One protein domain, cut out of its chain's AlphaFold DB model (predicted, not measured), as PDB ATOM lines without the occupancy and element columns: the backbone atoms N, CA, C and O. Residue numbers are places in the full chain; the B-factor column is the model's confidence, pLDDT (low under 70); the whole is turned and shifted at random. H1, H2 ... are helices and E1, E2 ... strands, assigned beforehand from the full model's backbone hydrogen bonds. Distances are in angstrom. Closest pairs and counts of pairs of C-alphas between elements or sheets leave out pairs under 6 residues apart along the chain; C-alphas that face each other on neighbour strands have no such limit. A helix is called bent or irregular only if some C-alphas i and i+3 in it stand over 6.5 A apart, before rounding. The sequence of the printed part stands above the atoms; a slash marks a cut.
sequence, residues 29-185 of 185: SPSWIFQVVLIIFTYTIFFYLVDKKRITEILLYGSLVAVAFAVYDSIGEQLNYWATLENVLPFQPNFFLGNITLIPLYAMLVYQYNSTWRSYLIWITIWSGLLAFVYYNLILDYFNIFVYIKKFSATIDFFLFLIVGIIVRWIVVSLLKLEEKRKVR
ATOM      1  N   SER A  29      91.823  72.478  95.286       96.94
ATOM      2  CA  SER A  29      91.234  72.360  96.619       96.94
ATOM      3  C   SER A  29      91.726  71.080  97.323       96.94
ATOM      4  O   SER A  29      92.165  70.125  96.665       96.94
ATOM      5  N   PRO A  30      91.639  70.992  98.664       96.38
ATOM      6  CA  PRO A  30      91.980  69.765  99.384       96.38
ATOM      7  C   PRO A  30      91.182  68.535  98.922       96.38
ATOM      8  O   PRO A  30      91.744  67.443  98.840       96.38
ATOM      9  N   SER A  31      89.899  68.706  98.586       95.31
ATOM     10  CA  SER A  31      89.041  67.638  98.062       95.31
ATOM     11  C   SER A  31      89.481  67.193  96.666       95.31
ATOM     12  O   SER A  31      89.581  65.993  96.415       95.31
ATOM     13  N   TRP A  32      89.850  68.118  95.777       96.75
ATOM     14  CA  TRP A  32      90.374  67.773  94.454       96.75
ATOM     15  C   TRP A  32      91.726  67.059  94.534       96.75
ATOM     16  O   TRP A  32      91.928  66.036  93.879       96.75
ATOM     17  N   ILE A  33      92.638  67.534  95.392       97.06
ATOM     18  CA  ILE A  33      93.923  66.862  95.639       97.06
ATOM     19  C   ILE A  33      93.681  65.444  96.168       97.06
ATOM     20  O   ILE A  33      94.329  64.506  95.704       97.06
ATOM     21  N   PHE A  34      92.726  65.264  97.085       96.19
ATOM     22  CA  PHE A  34      92.328  63.943  97.568       96.19
ATOM     23  C   PHE A  34      91.861  63.030  96.423       96.19
ATOM     24  O   PHE A  34      92.351  61.905  96.322       96.19
ATOM     25  N   GLN A  35      90.996  63.511  95.521       96.06
ATOM     26  CA  GLN A  35      90.549  62.739  94.352       96.06
ATOM     27  C   GLN A  35      91.723  62.328  93.448       96.06
ATOM     28  O   GLN A  35      91.818  61.169  93.044       96.06
ATOM     29  N   VAL A  36      92.651  63.248  93.159       97.62
ATOM     30  CA  VAL A  36      93.830  62.974  92.318       97.62
ATOM     31  C   VAL A  36      94.764  61.957  92.971       97.62
ATOM     32  O   VAL A  36      95.184  60.998  92.318       97.62
ATOM     33  N   VAL A  37      95.065  62.124  94.261       97.62
ATOM     34  CA  VAL A  37      95.885  61.172  95.028       97.62
ATOM     35  C   VAL A  37      95.231  59.797  95.033       97.62
ATOM     36  O   VAL A  37      95.914  58.796  94.819       97.62
ATOM     37  N   LEU A  38      93.913  59.742  95.222       96.62
ATOM     38  CA  LEU A  38      93.160  58.500  95.227       96.62
ATOM     39  C   LEU A  38      93.225  57.792  93.865       96.62
ATOM     40  O   LEU A  38      93.502  56.596  93.828       96.62
ATOM     41  N   ILE A  39      93.080  58.516  92.751       97.69
ATOM     42  CA  ILE A  39      93.241  57.962  91.394       97.69
ATOM     43  C   ILE A  39      94.635  57.352  91.218       97.69
ATOM     44  O   ILE A  39      94.760  56.188  90.830       97.69
ATOM     45  N   ILE A  40      95.687  58.116  91.528       98.12
ATOM     46  CA  ILE A  40      97.078  57.659  91.395       98.12
ATOM     47  C   ILE A  40      97.307  56.412  92.254       98.12
ATOM     48  O   ILE A  40      97.889  55.429  91.787       98.12
ATOM     49  N   PHE A  41      96.820  56.427  93.493       98.00
ATOM     50  CA  PHE A  41      96.923  55.312  94.426       98.00
ATOM     51  C   PHE A  41      96.223  54.056  93.900       98.00
ATOM     52  O   PHE A  41      96.821  52.978  93.899       98.00
ATOM     53  N   THR A  42      94.999  54.179  93.386       97.56
ATOM     54  CA  THR A  42      94.237  53.047  92.847       97.56
ATOM     55  C   THR A  42      94.919  52.427  91.631       97.56
ATOM     56  O   THR A  42      95.076  51.205  91.593       97.56
ATOM     57  N   TYR A  43      95.388  53.232  90.672       97.81
ATOM     58  CA  TYR A  43      96.142  52.704  89.529       97.81
ATOM     59  C   TYR A  43      97.450  52.044  89.970       97.81
ATOM     60  O   TYR A  43      97.769  50.951  89.502       97.81
ATOM     61  N   THR A  44      98.177  52.660  90.905       98.12
ATOM     62  CA  THR A  44      99.435  52.111  91.430       98.12
ATOM     63  C   THR A  44      99.214  50.743  92.072       98.12
ATOM     64  O   THR A  44      99.910  49.788  91.730       98.12
ATOM     65  N   ILE A  45      98.208  50.614  92.946       97.88
ATOM     66  CA  ILE A  45      97.849  49.332  93.567       97.88
ATOM     67  C   ILE A  45      97.463  48.310  92.508       97.88
ATOM     68  O   ILE A  45      97.949  47.181  92.548       97.88
ATOM     69  N   PHE A  46      96.595  48.684  91.569       97.81
ATOM     70  CA  PHE A  46      96.126  47.753  90.555       97.81
ATOM     71  C   PHE A  46      97.287  47.209  89.718       97.81
ATOM     72  O   PHE A  46      97.441  45.995  89.618       97.81
ATOM     73  N   PHE A  47      98.147  48.074  89.176       96.56
ATOM     74  CA  PHE A  47      99.281  47.638  88.358       96.56
ATOM     75  C   PHE A  47     100.324  46.839  89.142       96.56
ATOM     76  O   PHE A  47     100.993  45.981  88.561       96.56
ATOM     77  N   TYR A  48     100.458  47.100  90.443       97.25
ATOM     78  CA  TYR A  48     101.329  46.327  91.321       97.25
ATOM     79  C   TYR A  48     100.778  44.918  91.598       97.25
ATOM     80  O   TYR A  48     101.538  43.951  91.612       97.25
ATOM     81  N   LEU A  49      99.464  44.794  91.796       97.75
ATOM     82  CA  LEU A  49      98.811  43.555  92.227       97.75
ATOM     83  C   LEU A  49      98.315  42.667  91.079       97.75
ATOM     84  O   LEU A  49      98.133  41.465  91.280       97.75
ATOM     85  N   VAL A  50      98.079  43.228  89.891       97.69
ATOM     86  CA  VAL A  50      97.388  42.518  88.812       97.69
ATOM     87  C   VAL A  50      98.152  41.291  88.304       97.69
ATOM     88  O   VAL A  50      99.340  41.341  87.975       97.69
ATOM     89  N   ASP A  51      97.434  40.177  88.165       96.81
ATOM     90  CA  ASP A  51      97.941  38.958  87.543       96.81
ATOM     91  C   ASP A  51      98.104  39.142  86.027       96.81
ATOM     92  O   ASP A  51      97.173  38.975  85.231       96.81
ATOM     93  N   LYS A  52      99.339  39.448  85.618       94.94
ATOM     94  CA  LYS A  52      99.706  39.715  84.221       94.94
ATOM     95  C   LYS A  52      99.431  38.540  83.275       94.94
ATOM     96  O   LYS A  52      99.304  38.767  82.076       94.94
ATOM     97  N   LYS A  53      99.306  37.302  83.775       96.25
ATOM     98  CA  LYS A  53      99.001  36.127  82.935       96.25
ATOM     99  C   LYS A  53      97.546  36.100  82.471       96.25
ATOM    100  O   LYS A  53      97.261  35.547  81.414       96.25
ATOM    101  N   ARG A  54      96.639  36.691  83.251       95.19
ATOM    102  CA  ARG A  54      95.191  36.740  82.988       95.19
ATOM    103  C   ARG A  54      94.707  38.162  82.708       95.19
ATOM    104  O   ARG A  54      93.523  38.453  82.842       95.19
ATOM    105  N   ILE A  55      95.608  39.062  82.309       96.56
ATOM    106  CA  ILE A  55      95.308  40.494  82.192       96.56
ATOM    107  C   ILE A  55      94.135  40.780  81.247       96.56
ATOM    108  O   ILE A  55      93.284  41.595  81.575       96.56
ATOM    109  N   THR A  56      94.033  40.072  80.120       96.44
ATOM    110  CA  THR A  56      92.941  40.260  79.153       96.44
ATOM    111  C   THR A  56      91.581  39.906  79.749       96.44
ATOM    112  O   THR A  56      90.622  40.652  79.586       96.44
ATOM    113  N   GLU A  57      91.501  38.793  80.480       96.62
ATOM    114  CA  GLU A  57      90.292  38.364  81.190       96.62
ATOM    115  C   GLU A  57      89.898  39.376  82.274       96.62
ATOM    116  O   GLU A  57      88.732  39.753  82.392       96.62
ATOM    117  N   ILE A  58      90.884  39.844  83.043       98.06
ATOM    118  CA  ILE A  58      90.684  40.812  84.122       98.06
ATOM    119  C   ILE A  58      90.194  42.150  83.553       98.06
ATOM    120  O   ILE A  58      89.216  42.701  84.050       98.06
ATOM    121  N   LEU A  59      90.802  42.642  82.472       97.94
ATOM    122  CA  LEU A  59      90.378  43.869  81.794       97.94
ATOM    123  C   LEU A  59      88.999  43.727  81.137       97.94
ATOM    124  O   LEU A  59      88.222  44.682  81.147       97.94
ATOM    125  N   LEU A  60      88.650  42.550  80.608       98.19
ATOM    126  CA  LEU A  60      87.297  42.284  80.114       98.19
ATOM    127  C   LEU A  60      86.273  42.383  81.251       98.19
ATOM    128  O   LEU A  60      85.250  43.044  81.105       98.19
ATOM    129  N   TYR A  61      86.567  41.779  82.402       98.50
ATOM    130  CA  TYR A  61      85.726  41.914  83.589       98.50
ATOM    131  C   TYR A  61      85.591  43.388  84.009       98.50
ATOM    132  O   TYR A  61      84.478  43.893  84.150       98.50
ATOM    133  N   GLY A  62      86.710  44.101  84.153       98.25
ATOM    134  CA  GLY A  62      86.719  45.501  84.580       98.25
ATOM    135  C   GLY A  62      86.002  46.444  83.618       98.25
ATOM    136  O   GLY A  62      85.268  47.320  84.059       98.25
ATOM    137  N   SER A  63      86.157  46.249  82.309       98.25
ATOM    138  CA  SER A  63      85.480  47.068  81.295       98.25
ATOM    139  C   SER A  63      83.965  46.863  81.291       98.25
ATOM    140  O   SER A  63      83.224  47.841  81.225       98.25
ATOM    141  N   LEU A  64      83.486  45.623  81.437       98.50
ATOM    142  CA  LEU A  64      82.053  45.341  81.569       98.50
ATOM    143  C   LEU A  64      81.464  45.965  82.842       98.50
ATOM    144  O   LEU A  64      80.366  46.519  82.796       98.50
ATOM    145  N   VAL A  65      82.203  45.920  83.957       98.50
ATOM    146  CA  VAL A  65      81.833  46.632  85.190       98.50
ATOM    147  C   VAL A  65      81.770  48.143  84.937       98.50
ATOM    148  O   VAL A  65      80.756  48.758  85.249       98.50
ATOM    149  N   ALA A  66      82.797  48.737  84.323       98.25
ATOM    150  CA  ALA A  66      82.847  50.175  84.057       98.25
ATOM    151  C   ALA A  66      81.668  50.656  83.195       98.25
ATOM    152  O   ALA A  66      81.032  51.657  83.518       98.25
ATOM    153  N   VAL A  67      81.327  49.914  82.133       98.06
ATOM    154  CA  VAL A  67      80.173  50.226  81.273       98.06
ATOM    155  C   VAL A  67      78.866  50.147  82.058       98.06
ATOM    156  O   VAL A  67      78.049  51.063  81.970       98.06
ATOM    157  N   ALA A  68      78.668  49.089  82.850       97.88
ATOM    158  CA  ALA A  68      77.463  48.942  83.660       97.88
ATOM    159  C   ALA A  68      77.297  50.105  84.653       97.88
ATOM    160  O   ALA A  68      76.198  50.648  84.772       97.88
ATOM    161  N   PHE A  69      78.384  50.525  85.309       96.94
ATOM    162  CA  PHE A  69      78.344  51.628  86.269       96.94
ATOM    163  C   PHE A  69      78.215  53.004  85.622       96.94
ATOM    164  O   PHE A  69      77.486  53.824  86.156       96.94
ATOM    165  N   ALA A  70      78.800  53.252  84.448       96.44
ATOM    166  CA  ALA A  70      78.591  54.515  83.735       96.44
ATOM    167  C   ALA A  70      77.113  54.725  83.341       96.44
ATOM    168  O   ALA A  70      76.567  55.820  83.481       96.44
ATOM    169  N   VAL A  71      76.443  53.657  82.887       96.25
ATOM    170  CA  VAL A  71      75.005  53.687  82.573       96.25
ATOM    171  C   VAL A  71      74.177  53.876  83.843       96.25
ATOM    172  O   VAL A  71      73.277  54.712  83.874       96.25
ATOM    173  N   TYR A  72      74.486  53.109  84.889       95.12
ATOM    174  CA  TYR A  72      73.799  53.196  86.173       95.12
ATOM    175  C   TYR A  72      73.883  54.594  86.792       95.12
ATOM    176  O   TYR A  72      72.863  55.149  87.190       95.12
ATOM    177  N   ASP A  73      75.083  55.166  86.821       95.06
ATOM    178  CA  ASP A  73      75.357  56.473  87.402       95.06
ATOM    179  C   ASP A  73      74.583  57.581  86.681       95.06
ATOM    180  O   ASP A  73      73.875  58.363  87.311       95.06
ATOM    181  N   SER A  74      74.571  57.541  85.345       95.06
ATOM    182  CA  SER A  74      73.771  58.462  84.525       95.06
ATOM    183  C   SER A  74      72.279  58.407  84.870       95.06
ATOM    184  O   SER A  74      71.616  59.437  84.974       95.06
ATOM    185  N   ILE A  75      71.729  57.200  85.055       95.62
ATOM    186  CA  ILE A  75      70.320  57.006  85.427       95.62
ATOM    187  C   ILE A  75      70.066  57.513  86.851       95.62
ATOM    188  O   ILE A  75      69.037  58.135  87.118       95.62
ATOM    189  N   GLY A  76      70.985  57.238  87.770       95.12
ATOM    190  CA  GLY A  76      70.858  57.607  89.170       95.12
ATOM    191  C   GLY A  76      70.899  59.108  89.418       95.12
ATOM    192  O   GLY A  76      70.009  59.615  90.110       95.12
ATOM    193  N   GLU A  77      71.854  59.816  88.809       93.75
ATOM    194  CA  GLU A  77      71.916  61.282  88.850       93.75
ATOM    195  C   GLU A  77      70.662  61.889  88.204       93.75
ATOM    196  O   GLU A  77      69.991  62.723  88.811       93.75
ATOM    197  N   GLN A  78      70.248  61.390  87.032       94.81
ATOM    198  CA  GLN A  78      69.046  61.871  86.340       94.81
ATOM    199  C   GLN A  78      67.759  61.711  87.171       94.81
ATOM    200  O   GLN A  78      66.834  62.522  87.061       94.81
ATOM    201  N   LEU A  79      67.679  60.663  87.996       95.75
ATOM    202  CA  LEU A  79      66.553  60.385  88.891       95.75
ATOM    203  C   LEU A  79      66.740  60.969  90.304       95.75
ATOM    204  O   LEU A  79      65.903  60.713  91.183       95.75
ATOM    205  N   ASN A  80      67.800  61.753  90.529       95.31
ATOM    206  CA  ASN A  80      68.160  62.372  91.803       95.31
ATOM    207  C   ASN A  80      68.262  61.359  92.954       95.31
ATOM    208  O   ASN A  80      67.735  61.583  94.046       95.31
ATOM    209  N   TYR A  81      68.857  60.191  92.714       96.12
ATOM    210  CA  TYR A  81      69.204  59.275  93.803       96.12
ATOM    211  C   TYR A  81      70.445  59.755  94.560       96.12
ATOM    212  O   TYR A  81      70.484  59.664  95.791       96.12
ATOM    213  N   TRP A  82      71.405  60.319  93.841       96.06
ATOM    214  CA  TRP A  82      72.609  60.966  94.347       96.06
ATOM    215  C   TRP A  82      72.991  62.129  93.438       96.06
ATOM    216  O   TRP A  82      72.402  62.306  92.370       96.06
ATOM    217  N   ALA A  83      73.956  62.918  93.891       94.12
ATOM    218  CA  ALA A  83      74.601  63.936  93.087       94.12
ATOM    219  C   ALA A  83      76.101  63.955  93.370       94.12
ATOM    220  O   ALA A  83      76.528  63.917  94.530       94.12
ATOM    221  N   THR A  84      76.880  64.075  92.300       93.31
ATOM    222  CA  THR A  84      78.295  64.415  92.383       93.31
ATOM    223  C   THR A  84      78.434  65.931  92.482       93.31
ATOM    224  O   THR A  84      78.034  66.662  91.577       93.31
ATOM    225  N   LEU A  85      78.960  66.409  93.607       93.19
ATOM    226  CA  LEU A  85      79.102  67.833  93.914       93.19
ATOM    227  C   LEU A  85      80.417  68.402  93.368       93.19
ATOM    228  O   LEU A  85      80.452  69.543  92.912       93.19
ATOM    229  N   GLU A  86      81.484  67.600  93.383       94.12
ATOM    230  CA  GLU A  86      82.804  68.013  92.911       94.12
ATOM    231  C   GLU A  86      83.445  66.957  92.014       94.12
ATOM    232  O   GLU A  86      83.734  65.838  92.437       94.12
ATOM    233  N   ASN A  87      83.744  67.350  90.778       93.56
ATOM    234  CA  ASN A  87      84.340  66.474  89.778       93.56
ATOM    235  C   ASN A  87      85.837  66.744  89.592       93.56
ATOM    236  O   ASN A  87      86.289  67.890  89.565       93.56
ATOM    237  N   VAL A  88      86.609  65.681  89.359       94.56
ATOM    238  CA  VAL A  88      88.050  65.791  89.071       94.56
ATOM    239  C   VAL A  88      88.343  66.564  87.777       94.56
ATOM    240  O   VAL A  88      89.362  67.247  87.699       94.56
ATOM    241  N   LEU A  89      87.443  66.507  86.786       93.75
ATOM    242  CA  LEU A  89      87.529  67.247  85.517       93.75
ATOM    243  C   LEU A  89      86.292  68.150  85.331       93.75
ATOM    244  O   LEU A  89      85.209  67.762  85.781       93.75
ATOM    245  N   PRO A  90      86.422  69.297  84.634       91.38
ATOM    246  CA  PRO A  90      85.383  70.326  84.506       91.38
ATOM    247  C   PRO A  90      84.320  69.999  83.440       91.38
ATOM    248  O   PRO A  90      84.005  70.823  82.589       91.38
ATOM    249  N   PHE A  91      83.779  68.781  83.430       87.00
ATOM    250  CA  PHE A  91      82.689  68.400  82.527       87.00
ATOM    251  C   PHE A  91      81.752  67.397  83.190       87.00
ATOM    252  O   PHE A  91      82.177  66.629  84.052       87.00
ATOM    253  N   GLN A  92      80.488  67.386  82.766       85.75
ATOM    254  CA  GLN A  92      79.474  66.447  83.242       85.75
ATOM    255  C   GLN A  92      78.830  65.706  82.053       85.75
ATOM    256  O   GLN A  92      78.591  66.326  81.014       85.75
ATOM    257  N   PRO A  93      78.534  64.399  82.180       88.06
ATOM    258  CA  PRO A  93      78.876  63.528  83.308       88.06
ATOM    259  C   PRO A  93      80.381  63.228  83.395       88.06
ATOM    260  O   PRO A  93      81.061  63.092  82.377       88.06
ATOM    261  N   ASN A  94      80.906  63.114  84.620       90.94
ATOM    262  CA  ASN A  94      82.304  62.760  84.863       90.94
ATOM    263  C   ASN A  94      82.419  61.352  85.450       90.94
ATOM    264  O   ASN A  94      82.248  61.126  86.641       90.94
ATOM    265  N   PHE A  95      82.790  60.397  84.607       94.19
ATOM    266  CA  PHE A  95      82.904  58.997  85.012       94.19
ATOM    267  C   PHE A  95      84.299  58.597  85.504       94.19
ATOM    268  O   PHE A  95      84.514  57.436  85.860       94.19
ATOM    269  N   PHE A  96      85.274  59.510  85.495       94.25
ATOM    270  CA  PHE A  96      86.685  59.139  85.579       94.25
ATOM    271  C   PHE A  96      87.075  58.555  86.941       94.25
ATOM    272  O   PHE A  96      87.689  57.487  86.994       94.25
ATOM    273  N   LEU A  97      86.692  59.215  88.040       93.88
ATOM    274  CA  LEU A  97      87.030  58.776  89.397       93.88
ATOM    275  C   LEU A  97      86.262  57.503  89.789       93.88
ATOM    276  O   LEU A  97      86.872  56.477  90.083       93.88
ATOM    277  N   GLY A  98      84.930  57.567  89.793       92.88
ATOM    278  CA  GLY A  98      84.079  56.472  90.264       92.88
ATOM    279  C   GLY A  98      84.042  55.296  89.291       92.88
ATOM    280  O   GLY A  98      84.531  54.208  89.600       92.88
ATOM    281  N   ASN A  99      83.478  55.525  88.104       95.06
ATOM    282  CA  ASN A  99      83.012  54.458  87.211       95.06
ATOM    283  C   ASN A  99      84.111  53.853  86.326       95.06
ATOM    284  O   ASN A  99      83.980  52.708  85.903       95.06
ATOM    285  N   ILE A 100      85.193  54.589  86.048       95.56
ATOM    286  CA  ILE A 100      86.311  54.127  85.203       95.56
ATOM    287  C   ILE A 100      87.528  53.708  86.035       95.56
ATOM    288  O   ILE A 100      88.248  52.792  85.641       95.56
ATOM    289  N   THR A 101      87.756  54.349  87.183       96.94
ATOM    290  CA  THR A 101      88.931  54.082  88.023       96.94
ATOM    291  C   THR A 101      88.562  53.195  89.207       96.94
ATOM    292  O   THR A 101      88.852  52.002  89.195       96.94
ATOM    293  N   LEU A 102      87.904  53.736  90.232       96.44
ATOM    294  CA  LEU A 102      87.766  53.057  91.521       96.44
ATOM    295  C   LEU A 102      86.963  51.767  91.441       96.44
ATOM    296  O   LEU A 102      87.460  50.699  91.803       96.44
ATOM    297  N   ILE A 103      85.727  51.866  90.962       97.50
ATOM    298  CA  ILE A 103      84.799  50.741  90.920       97.50
ATOM    299  C   ILE A 103      85.393  49.570  90.117       97.50
ATOM    300  O   ILE A 103      85.570  48.489  90.688       97.50
ATOM    301  N   PRO A 104      85.773  49.731  88.837       98.06
ATOM    302  CA  PRO A 104      86.258  48.603  88.051       98.06
ATOM    303  C   PRO A 104      87.628  48.090  88.512       98.06
ATOM    304  O   PRO A 104      87.816  46.875  88.523       98.06
ATOM    305  N   LEU A 105      88.578  48.940  88.935       98.38
ATOM    306  CA  LEU A 105      89.907  48.480  89.382       98.38
ATOM    307  C   LEU A 105      89.826  47.649  90.661       98.38
ATOM    308  O   LEU A 105      90.424  46.571  90.728       98.38
ATOM    309  N   TYR A 106      89.044  48.077  91.653       97.81
ATOM    310  CA  TYR A 106      88.867  47.266  92.856       97.81
ATOM    311  C   TYR A 106      88.005  46.025  92.601       97.81
ATOM    312  O   TYR A 106      88.336  44.953  93.114       97.81
ATOM    313  N   ALA A 107      86.977  46.104  91.750       97.94
ATOM    314  CA  ALA A 107      86.210  44.924  91.350       97.94
ATOM    315  C   ALA A 107      87.095  43.892  90.620       97.94
ATOM    316  O   ALA A 107      86.985  42.693  90.873       97.94
ATOM    317  N   MET A 108      88.029  44.336  89.772       98.31
ATOM    318  CA  MET A 108      89.022  43.474  89.120       98.31
ATOM    319  C   MET A 108      89.949  42.776  90.127       98.31
ATOM    320  O   MET A 108      90.316  41.615  89.926       98.31
ATOM    321  N   LEU A 109      90.333  43.446  91.219       98.00
ATOM    322  CA  LEU A 109      91.098  42.829  92.312       98.00
ATOM    323  C   LEU A 109      90.261  41.768  93.041       98.00
ATOM    324  O   LEU A 109      90.724  40.645  93.240       98.00
ATOM    325  N   VAL A 110      88.998  42.069  93.356       98.00
ATOM    326  CA  VAL A 110      88.063  41.088  93.935       98.00
ATOM    327  C   VAL A 110      87.882  39.886  93.005       98.00
ATOM    328  O   VAL A 110      87.872  38.746  93.464       98.00
ATOM    329  N   TYR A 111      87.773  40.106  91.699       98.00
ATOM    330  CA  TYR A 111      87.621  39.040  90.717       98.00
ATOM    331  C   TYR A 111      88.842  38.112  90.666       98.00
ATOM    332  O   TYR A 111      88.707  36.895  90.817       98.00
ATOM    333  N   GLN A 112      90.043  38.667  90.485       97.19
ATOM    334  CA  GLN A 112      91.230  37.869  90.161       97.19
ATOM    335  C   GLN A 112      91.746  37.002  91.318       97.19
ATOM    336  O   GLN A 112      92.329  35.941  91.061       97.19
ATOM    337  N   TYR A 113      91.524  37.428  92.566       96.75
ATOM    338  CA  TYR A 113      91.971  36.715  93.768       96.75
ATOM    339  C   TYR A 113      90.976  35.666  94.273       96.75
ATOM    340  O   TYR A 113      91.319  34.870  95.144       96.75
ATOM    341  N   ASN A 114      89.765  35.610  93.714       95.75
ATOM    342  CA  ASN A 114      88.711  34.727  94.200       95.75
ATOM    343  C   ASN A 114      88.264  33.749  93.114       95.75
ATOM    344  O   ASN A 114      87.308  33.994  92.384       95.75
ATOM    345  N   SER A 115      88.928  32.596  93.028       88.38
ATOM    346  CA  SER A 115      88.703  31.600  91.966       88.38
ATOM    347  C   SER A 115      87.364  30.856  92.067       88.38
ATOM    348  O   SER A 115      86.804  30.453  91.051       88.38
ATOM    349  N   THR A 116      86.795  30.707  93.268       95.06
ATOM    350  CA  THR A 116      85.520  29.994  93.471       95.06
ATOM    351  C   THR A 116      84.325  30.948  93.544       95.06
ATOM    352  O   THR A 116      84.461  32.131  93.863       95.06
ATOM    353  N   TRP A 117      83.119  30.448  93.256       96.12
ATOM    354  CA  TRP A 117      81.882  31.228  93.414       96.12
ATOM    355  C   TRP A 117      81.619  31.628  94.862       96.12
ATOM    356  O   TRP A 117      81.313  32.785  95.120       96.12
ATOM    357  N   ARG A 118      81.820  30.707  95.809       96.50
ATOM    358  CA  ARG A 118      81.599  30.972  97.238       96.50
ATOM    359  C   ARG A 118      82.499  32.091  97.759       96.50
ATOM    360  O   ARG A 118      82.004  33.042  98.348       96.50
ATOM    361  N   SER A 119      83.803  31.991  97.499       97.25
ATOM    362  CA  SER A 119      84.779  32.984  97.956       97.25
ATOM    363  C   SER A 119      84.510  34.360  97.346       97.25
ATOM    364  O   SER A 119      84.436  35.351  98.063       97.25
ATOM    365  N   TYR A 120      84.245  34.420  96.043       97.81
ATOM    366  CA  TYR A 120      83.915  35.680  95.383       97.81
ATOM    367  C   TYR A 120      82.632  36.323  95.900       97.81
ATOM    368  O   TYR A 120      82.622  37.528  96.080       97.81
ATOM    369  N   LEU A 121      81.566  35.551  96.151       98.06
ATOM    370  CA  LEU A 121      80.317  36.104  96.685       98.06
ATOM    371  C   LEU A 121      80.535  36.776  98.045       98.06
ATOM    372  O   LEU A 121      79.967  37.833  98.302       98.06
ATOM    373  N   ILE A 122      81.398  36.210  98.889       98.12
ATOM    374  CA  ILE A 122      81.781  36.832 100.161       98.12
ATOM    375  C   ILE A 122      82.518  38.151  99.899       98.12
ATOM    376  O   ILE A 122      82.114  39.196 100.404       98.12
ATOM    377  N   TRP A 123      83.560  38.130  99.067       98.19
ATOM    378  CA  TRP A 123      84.400  39.308  98.841       98.19
ATOM    379  C   TRP A 123      83.719  40.425  98.052       98.19
ATOM    380  O   TRP A 123      83.921  41.589  98.386       98.19
ATOM    381  N   ILE A 124      82.874  40.108  97.069       97.94
ATOM    382  CA  ILE A 124      82.085  41.117  96.353       97.94
ATOM    383  C   ILE A 124      81.051  41.753  97.281       97.94
ATOM    384  O   ILE A 124      80.821  42.950  97.182       97.94
ATOM    385  N   THR A 125      80.487  41.000  98.233       98.38
ATOM    386  CA  THR A 125      79.569  41.548  99.245       98.38
ATOM    387  C   THR A 125      80.296  42.512 100.177       98.38
ATOM    388  O   THR A 125      79.824  43.628 100.388       98.38
ATOM    389  N   ILE A 126      81.466  42.117 100.692       98.12
ATOM    390  CA  ILE A 126      82.302  42.982 101.540       98.12
ATOM    391  C   ILE A 126      82.681  44.254 100.780       98.12
ATOM    392  O   ILE A 126      82.484  45.356 101.284       98.12
ATOM    393  N   TRP A 127      83.181  44.109  99.555       97.50
ATOM    394  CA  TRP A 127      83.582  45.233  98.716       97.50
ATOM    395  C   TRP A 127      82.411  46.168  98.384       97.50
ATOM    396  O   TRP A 127      82.552  47.381  98.518       97.50
ATOM    397  N   SER A 128      81.238  45.618  98.048       97.88
ATOM    398  CA  SER A 128      80.018  46.399  97.796       97.88
ATOM    399  C   SER A 128      79.604  47.197  99.032       97.88
ATOM    400  O   SER A 128      79.236  48.362  98.923       97.88
ATOM    401  N   GLY A 129      79.694  46.585 100.219       97.81
ATOM    402  CA  GLY A 129      79.391  47.247 101.487       97.81
ATOM    403  C   GLY A 129      80.374  48.369 101.813       97.81
ATOM    404  O   GLY A 129      79.954  49.458 102.199       97.81
ATOM    405  N   LEU A 130      81.674  48.131 101.611       97.44
ATOM    406  CA  LEU A 130      82.709  49.146 101.808       97.44
ATOM    407  C   LEU A 130      82.526  50.329 100.856       97.44
ATOM    408  O   LEU A 130      82.624  51.473 101.294       97.44
ATOM    409  N   LEU A 131      82.221  50.089  99.580       95.88
ATOM    410  CA  LEU A 131      81.981  51.187  98.649       95.88
ATOM    411  C   LEU A 131      80.724  51.978  99.004       95.88
ATOM    412  O   LEU A 131      80.806  53.189  99.191       95.88
ATOM    413  N   ALA A 132      79.578  51.312  99.131       96.50
ATOM    414  CA  ALA A 132      78.306  52.001  99.314       96.50
ATOM    415  C   ALA A 132      78.230  52.743 100.656       96.50
ATOM    416  O   ALA A 132      77.876  53.921 100.693       96.50
ATOM    417  N   PHE A 133      78.585  52.072 101.759       96.56
ATOM    418  CA  PHE A 133      78.340  52.585 103.108       96.56
ATOM    419  C   PHE A 133      79.532  53.296 103.742       96.56
ATOM    420  O   PHE A 133      79.318  54.068 104.670       96.56
ATOM    421  N   VAL A 134      80.763  53.048 103.282       96.56
ATOM    422  CA  VAL A 134      81.957  53.716 103.826       96.56
ATOM    423  C   VAL A 134      82.479  54.748 102.841       96.56
ATOM    424  O   VAL A 134      82.548  55.926 103.172       96.56
ATOM    425  N   TYR A 135      82.818  54.339 101.622       95.38
ATOM    426  CA  TYR A 135      83.433  55.246 100.661       95.38
ATOM    427  C   TYR A 135      82.469  56.350 100.203       95.38
ATOM    428  O   TYR A 135      82.729  57.519 100.470       95.38
ATOM    429  N   TYR A 136      81.336  55.999  99.590       94.56
ATOM    430  CA  TYR A 136      80.373  56.991  99.098       94.56
ATOM    431  C   TYR A 136      79.647  57.711 100.238       94.56
ATOM    432  O   TYR A 136      79.584  58.933 100.246       94.56
ATOM    433  N   ASN A 137      79.129  56.967 101.220       93.62
ATOM    434  CA  ASN A 137      78.275  57.549 102.258       93.62
ATOM    435  C   ASN A 137      79.026  58.279 103.387       93.62
ATOM    436  O   ASN A 137      78.430  59.132 104.027       93.62
ATOM    437  N   LEU A 138      80.280  57.919 103.699       93.75
ATOM    438  CA  LEU A 138      81.030  58.563 104.791       93.75
ATOM    439  C   LEU A 138      82.194  59.396 104.267       93.75
ATOM    440  O   LEU A 138      82.315  60.562 104.625       93.75
ATOM    441  N   ILE A 139      83.068  58.809 103.445       94.75
ATOM    442  CA  ILE A 139      84.299  59.482 103.012       94.75
ATOM    443  C   ILE A 139      83.972  60.602 102.024       94.75
ATOM    444  O   ILE A 139      84.384  61.736 102.243       94.75
ATOM    445  N   LEU A 140      83.236  60.313 100.950       94.38
ATOM    446  CA  LEU A 140      82.956  61.326  99.931       94.38
ATOM    447  C   LEU A 140      81.987  62.409 100.404       94.38
ATOM    448  O   LEU A 140      82.181  63.566 100.035       94.38
ATOM    449  N   ASP A 141      81.017  62.061 101.247       93.12
ATOM    450  CA  ASP A 141      80.126  63.041 101.881       93.12
ATOM    451  C   ASP A 141      80.916  63.988 102.804       93.12
ATOM    452  O   ASP A 141      80.780  65.205 102.716       93.12
ATOM    453  N   TYR A 142      81.861  63.462 103.598       93.81
ATOM    454  CA  TYR A 142      82.734  64.280 104.453       93.81
ATOM    455  C   TYR A 142      83.563  65.311 103.670       93.81
ATOM    456  O   TYR A 142      83.768  66.430 104.141       93.81
ATOM    457  N   PHE A 143      84.030  64.952 102.472       92.31
ATOM    458  CA  PHE A 143      84.769  65.860 101.590       92.31
ATOM    459  C   PHE A 143      83.868  66.719 100.686       92.31
ATOM    460  O   PHE A 143      84.404  67.459  99.867       92.31
ATOM    461  N   ASN A 144      82.536  66.646 100.824       93.69
ATOM    462  CA  ASN A 144      81.553  67.289  99.939       93.69
ATOM    463  C   ASN A 144      81.750  66.951  98.450       93.69
ATOM    464  O   ASN A 144      81.511  67.782  97.582       93.69
ATOM    465  N   ILE A 145      82.187  65.729  98.141       94.62
ATOM    466  CA  ILE A 145      82.413  65.276  96.761       94.62
ATOM    467  C   ILE A 145      81.146  64.640  96.186       94.62
ATOM    468  O   ILE A 145      80.829  64.820  95.011       94.62
ATOM    469  N   PHE A 146      80.412  63.895  97.010       95.62
ATOM    470  CA  PHE A 146      79.238  63.130  96.605       95.62
ATOM    471  C   PHE A 146      78.241  63.074  97.753       95.62
ATOM    472  O   PHE A 146      78.642  62.894  98.900       95.62
ATOM    473  N   VAL A 147      76.950  63.150  97.433       96.06
ATOM    474  CA  VAL A 147      75.879  63.025  98.423       96.06
ATOM    475  C   VAL A 147      74.759  62.117  97.926       96.06
ATOM    476  O   VAL A 147      74.278  62.235  96.796       96.06
ATOM    477  N   TYR A 148      74.279  61.232  98.802       96.56
ATOM    478  CA  TYR A 148      73.032  60.510  98.568       96.56
ATOM    479  C   TYR A 148      71.835  61.409  98.884       96.56
ATOM    480  O   TYR A 148      71.603  61.787 100.030       96.56
ATOM    481  N   ILE A 149      71.022  61.704  97.871       95.06
ATOM    482  CA  ILE A 149      69.840  62.564  98.017       95.06
ATOM    483  C   ILE A 149      68.702  61.797  98.704       95.06
ATOM    484  O   ILE A 149      68.009  62.323  99.577       95.06
ATOM    485  N   LYS A 150      68.487  60.532  98.320       94.31
ATOM    486  CA  LYS A 150      67.435  59.685  98.903       94.31
ATOM    487  C   LYS A 150      68.039  58.731  99.930       94.31
ATOM    488  O   LYS A 150      69.039  58.070  99.676       94.31
ATOM    489  N   LYS A 151      67.352  58.560 101.066       89.38
ATOM    490  CA  LYS A 151      67.801  57.697 102.182       89.38
ATOM    491  C   LYS A 151      68.109  56.248 101.787       89.38
ATOM    492  O   LYS A 151      68.908  55.593 102.441       89.38
ATOM    493  N   PHE A 152      67.442  55.734 100.757       93.38
ATOM    494  CA  PHE A 152      67.585  54.348 100.310       93.38
ATOM    495  C   PHE A 152      68.577  54.182  99.149       93.38
ATOM    496  O   PHE A 152      68.825  53.051  98.736       93.38
ATOM    497  N   SER A 153      69.169  55.274  98.649       94.75
ATOM    498  CA  SER A 153      70.139  55.241  97.551       94.75
ATOM    499  C   SER A 153      71.386  54.432  97.898       94.75
ATOM    500  O   SER A 153      71.772  53.582  97.109       94.75
ATOM    501  N   ALA A 154      71.939  54.585  99.107       94.94
ATOM    502  CA  ALA A 154      73.093  53.794  99.546       94.94
ATOM    503  C   ALA A 154      72.810  52.280  99.527       94.94
ATOM    504  O   ALA A 154      73.659  51.469  99.162       94.94
ATOM    505  N   THR A 155      71.585  51.887  99.883       96.06
ATOM    506  CA  THR A 155      71.164  50.484  99.827       96.06
ATOM    507  C   THR A 155      71.009  50.001  98.387       96.06
ATOM    508  O   THR A 155      71.367  48.863  98.089       96.06
ATOM    509  N   ILE A 156      70.500  50.848  97.487       95.62
ATOM    510  CA  ILE A 156      70.424  50.538  96.054       95.62
ATOM    511  C   ILE A 156      71.833  50.333  95.479       95.62
ATOM    512  O   ILE A 156      72.066  49.301  94.851       95.62
ATOM    513  N   ASP A 157      72.769  51.243  95.761       94.75
ATOM    514  CA  ASP A 157      74.177  51.147  95.347       94.75
ATOM    515  C   ASP A 157      74.806  49.833  95.801       94.75
ATOM    516  O   ASP A 157      75.379  49.099  94.995       94.75
ATOM    517  N   PHE A 158      74.629  49.477  97.077       97.50
ATOM    518  CA  PHE A 158      75.118  48.215  97.624       97.50
ATOM    519  C   PHE A 158      74.632  46.999  96.822       97.50
ATOM    520  O   PHE A 158      75.433  46.145  96.429       97.50
ATOM    521  N   PHE A 159      73.323  46.910  96.565       97.50
ATOM    522  CA  PHE A 159      72.770  45.787  95.810       97.50
ATOM    523  C   PHE A 159      73.213  45.801  94.350       97.50
ATOM    524  O   PHE A 159      73.408  44.730  93.775       97.50
ATOM    525  N   LEU A 160      73.420  46.970  93.751       96.19
ATOM    526  CA  LEU A 160      73.871  47.064  92.369       96.19
ATOM    527  C   LEU A 160      75.346  46.718  92.195       96.19
ATOM    528  O   LEU A 160      75.650  45.948  91.285       96.19
ATOM    529  N   PHE A 161      76.239  47.145  93.094       96.88
ATOM    530  CA  PHE A 161      77.622  46.647  93.154       96.88
ATOM    531  C   PHE A 161      77.663  45.116  93.188       96.88
ATOM    532  O   PHE A 161      78.389  44.486  92.409       96.88
ATOM    533  N   LEU A 162      76.809  44.507  94.008       97.38
ATOM    534  CA  LEU A 162      76.728  43.059  94.149       97.38
ATOM    535  C   LEU A 162      76.159  42.374  92.895       97.38
ATOM    536  O   LEU A 162      76.766  41.436  92.375       97.38
ATOM    537  N   ILE A 163      75.012  42.834  92.387       98.06
ATOM    538  CA  ILE A 163      74.324  42.228  91.236       98.06
ATOM    539  C   ILE A 163      75.168  42.358  89.968       98.06
ATOM    540  O   ILE A 163      75.377  41.361  89.275       98.06
ATOM    541  N   VAL A 164      75.696  43.553  89.684       98.12
ATOM    542  CA  VAL A 164      76.555  43.787  88.514       98.12
ATOM    543  C   VAL A 164      77.798  42.910  88.602       98.12
ATOM    544  O   VAL A 164      78.110  42.203  87.644       98.12
ATOM    545  N   GLY A 165      78.460  42.857  89.762       97.62
ATOM    546  CA  GLY A 165      79.617  41.987  89.961       97.62
ATOM    547  C   GLY A 165      79.302  40.511  89.690       97.62
ATOM    548  O   GLY A 165      80.092  39.813  89.049       97.62
ATOM    549  N   ILE A 166      78.152  40.005  90.143       98.31
ATOM    550  CA  ILE A 166      77.733  38.615  89.899       98.31
ATOM    551  C   ILE A 166      77.471  38.368  88.410       98.31
ATOM    552  O   ILE A 166      77.991  37.393  87.860       98.31
ATOM    553  N   ILE A 167      76.703  39.246  87.759       98.44
ATOM    554  CA  ILE A 167      76.343  39.120  86.342       98.44
ATOM    555  C   ILE A 167      77.597  39.166  85.471       98.44
ATOM    556  O   ILE A 167      77.805  38.274  84.650       98.44
ATOM    557  N   VAL A 168      78.472  40.152  85.677       98.38
ATOM    558  CA  VAL A 168      79.686  40.307  84.867       98.38
ATOM    559  C   VAL A 168      80.617  39.113  85.050       98.38
ATOM    560  O   VAL A 168      81.105  38.560  84.063       98.38
ATOM    561  N   ARG A 169      80.811  38.633  86.284       98.12
ATOM    562  CA  ARG A 169      81.594  37.412  86.513       98.12
ATOM    563  C   ARG A 169      80.996  36.214  85.788       98.12
ATOM    564  O   ARG A 169      81.734  35.427  85.200       98.12
ATOM    565  N   TRP A 170      79.675  36.061  85.843       98.12
ATOM    566  CA  TRP A 170      78.988  34.973  85.161       98.12
ATOM    567  C   TRP A 170      79.198  35.037  83.644       98.12
ATOM    568  O   TRP A 170      79.510  34.006  83.044       98.12
ATOM    569  N   ILE A 171      79.117  36.230  83.043       98.12
ATOM    570  CA  ILE A 171      79.394  36.461  81.619       98.12
ATOM    571  C   ILE A 171      80.832  36.052  81.284       98.12
ATOM    572  O   ILE A 171      81.033  35.188  80.432       98.12
ATOM    573  N   VAL A 172      81.828  36.610  81.982       97.56
ATOM    574  CA  VAL A 172      83.254  36.366  81.698       97.56
ATOM    575  C   VAL A 172      83.597  34.882  81.825       97.56
ATOM    576  O   VAL A 172      84.118  34.286  80.886       97.56
ATOM    577  N   VAL A 173      83.219  34.238  82.931       96.06
ATOM    578  CA  VAL A 173      83.482  32.804  83.143       96.06
ATOM    579  C   VAL A 173      82.789  31.938  82.086       96.06
ATOM    580  O   VAL A 173      83.331  30.910  81.675       96.06
ATOM    581  N   SER A 174      81.591  32.321  81.639       96.25
ATOM    582  CA  SER A 174      80.877  31.590  80.587       96.25
ATOM    583  C   SER A 174      81.564  31.727  79.228       96.25
ATOM    584  O   SER A 174      81.681  30.730  78.517       96.25
ATOM    585  N   LEU A 175      82.067  32.918  78.892       95.88
ATOM    586  CA  LEU A 175      82.828  33.156  77.663       95.88
ATOM    587  C   LEU A 175      84.121  32.334  77.631       95.88
ATOM    588  O   LEU A 175      84.356  31.620  76.657       95.88
ATOM    589  N   LEU A 176      84.897  32.324  78.718       94.12
ATOM    590  CA  LEU A 176      86.132  31.532  78.804       94.12
ATOM    591  C   LEU A 176      85.871  30.031  78.609       94.12
ATOM    592  O   LEU A 176      86.558  29.365  77.837       94.12
ATOM    593  N   LYS A 177      84.809  29.501  79.231       93.88
ATOM    594  CA  LYS A 177      84.395  28.097  79.048       93.88
ATOM    595  C   LYS A 177      84.006  27.774  77.604       93.88
ATOM    596  O   LYS A 177      84.162  26.634  77.168       93.88
ATOM    597  N   LEU A 178      83.439  28.732  76.871       94.31
ATOM    598  CA  LEU A 178      83.109  28.555  75.454       94.31
ATOM    599  C   LEU A 178      84.371  28.533  74.586       94.31
ATOM    600  O   LEU A 178      84.453  27.717  73.667       94.31
ATOM    601  N   GLU A 179      85.356  29.378  74.885       92.12
ATOM    602  CA  GLU A 179      86.643  29.393  74.185       92.12
ATOM    603  C   GLU A 179      87.432  28.098  74.392       92.12
ATOM    604  O   GLU A 179      87.940  27.528  73.427       92.12
ATOM    605  N   GLU A 180      87.481  27.580  75.621       91.88
ATOM    606  CA  GLU A 180      88.124  26.297  75.924       91.88
ATOM    607  C   GLU A 180      87.497  25.148  75.126       91.88
ATOM    608  O   GLU A 180      88.207  24.375  74.484       91.88
ATOM    609  N   LYS A 181      86.159  25.077  75.074       89.94
ATOM    610  CA  LYS A 181      85.442  24.062  74.283       89.94
ATOM    611  C   LYS A 181      85.727  24.151  72.785       89.94
ATOM    612  O   LYS A 181      85.690  23.126  72.111       89.94
ATOM    613  N   ARG A 182      85.970  25.355  72.256       87.12
ATOM    614  CA  ARG A 182      86.319  25.555  70.842       87.12
ATOM    615  C   ARG A 182      87.749  25.131  70.524       87.12
ATOM    616  O   ARG A 182      87.959  24.644  69.430       87.12
ATOM    617  N   LYS A 183      88.700  25.281  71.451       81.19
ATOM    618  CA  LYS A 183      90.105  24.868  71.250       81.19
ATOM    619  C   LYS A 183      90.310  23.347  71.272       81.19
ATOM    620  O   LYS A 183      91.332  22.873  70.794       81.19
ATOM    621  N   VAL A 184      89.376  22.606  71.869       73.19
ATOM    622  CA  VAL A 184      89.413  21.133  71.973       73.19
ATOM    623  C   VAL A 184      88.717  20.444  70.784       73.19
ATOM    624  O   VAL A 184      88.889  19.242  70.599       73.19
ATOM    625  N   ARG A 185      87.931  21.183  69.990       57.19
ATOM    626  CA  ARG A 185      87.332  20.703  68.733       57.19
ATOM    627  C   ARG A 185      88.247  20.990  67.555       57.19
ATOM    628  O   ARG A 185      88.248  20.144  66.639       57.19
TER     629      ARG A 185
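Overview. This is residues 29 to 185 of the 185 residues of an uncharacterized protein of Lentibacillus cibarius (UniProt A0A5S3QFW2). Four helices, H2, H3, H4 and H5, make an up-and-down bundle, each running against the one before it, partly crossed rather than neatly aligned. H1 packs on the outside of H3, a tiny two-strand ladder of E1 and E2 sits at one end of the bundle, and the last residues, 177 to 185, stick out from the other. You have 157 residues printed, with five named helices and two named strands in the order H1 H2 E1 H3 H4 E2 H5; the sheet, E1 - E2, is antiparallel and the class is mostly helix. The whole is compact, with a radius of gyration of the C-alphas of 16.3 A, yet elongated, spanning 56 by 31 by 27 A.

Arrangement. Begin with H1, residues 30 to 49, which touches the hub, H3, residues 96 to 113, at a shallow tilt of 29 degrees, the same way; the closest C-alphas, of Phe 46 and Leu 105, are 6.4 A apart. Next, H2, residues 52 to 78, touches H3 at a steep tilt of 42 degrees, opposite ways, closest at C-alphas 62 and 104, 4.7 A. The helical hairpin of H3 and H4, residues 117 to 142, has a shallow tilt of 28 degrees; H3 touches H4 with residues 107 to 111 alone, closest at C-alphas 110 and 123, 6.4 A. H5, residues 153 to 183, touches H4 with residues 154 to 166 alone, closest at C-alphas 158 and 128, 5.2 A. H2 touches H5 with residues 57 to 68 alone, closest at C-alphas 61 and 172, 6.4 A. In the strands E1, residues 82 to 84, and E2, residues 146 to 148, find N 83 and O 147 within hydrogen-bond range at 3.0 A. Every O i to N i+4 pair is within range in H1 and H5, against 21 of 23 in H2, 10 of 14 in H3 and 18 of 22 in H4.

Along the chain. Find C-alpha 30 at (91.980, 69.765, 99.384), where H1 begins its 28.0 A. H2, 37.9 A long, has a kink of 32 degrees near residue 59 and is irregular, C-alphas 53 and 56 being 8.3 A apart. E1 is 6.9 A long. H3, 24.5 A, is only just irregular, with C-alphas 100 and 103 6.8 A apart. H4, 34.9 A, has a kink of 31 degrees near residue 136. After E2, 7.0 A, H5 runs 44.9 A to C-alpha 183 at (90.105, 24.868, 71.250).

Size, cuts and confidence. From Ser 29 to Arg 185, the chain's last residue, look across 58.8 A between the two C-alphas farthest apart. The printed part has no cut. The link from E1 to H3, 11 residues, is long. Only residue 185 has a pLDDT under 70.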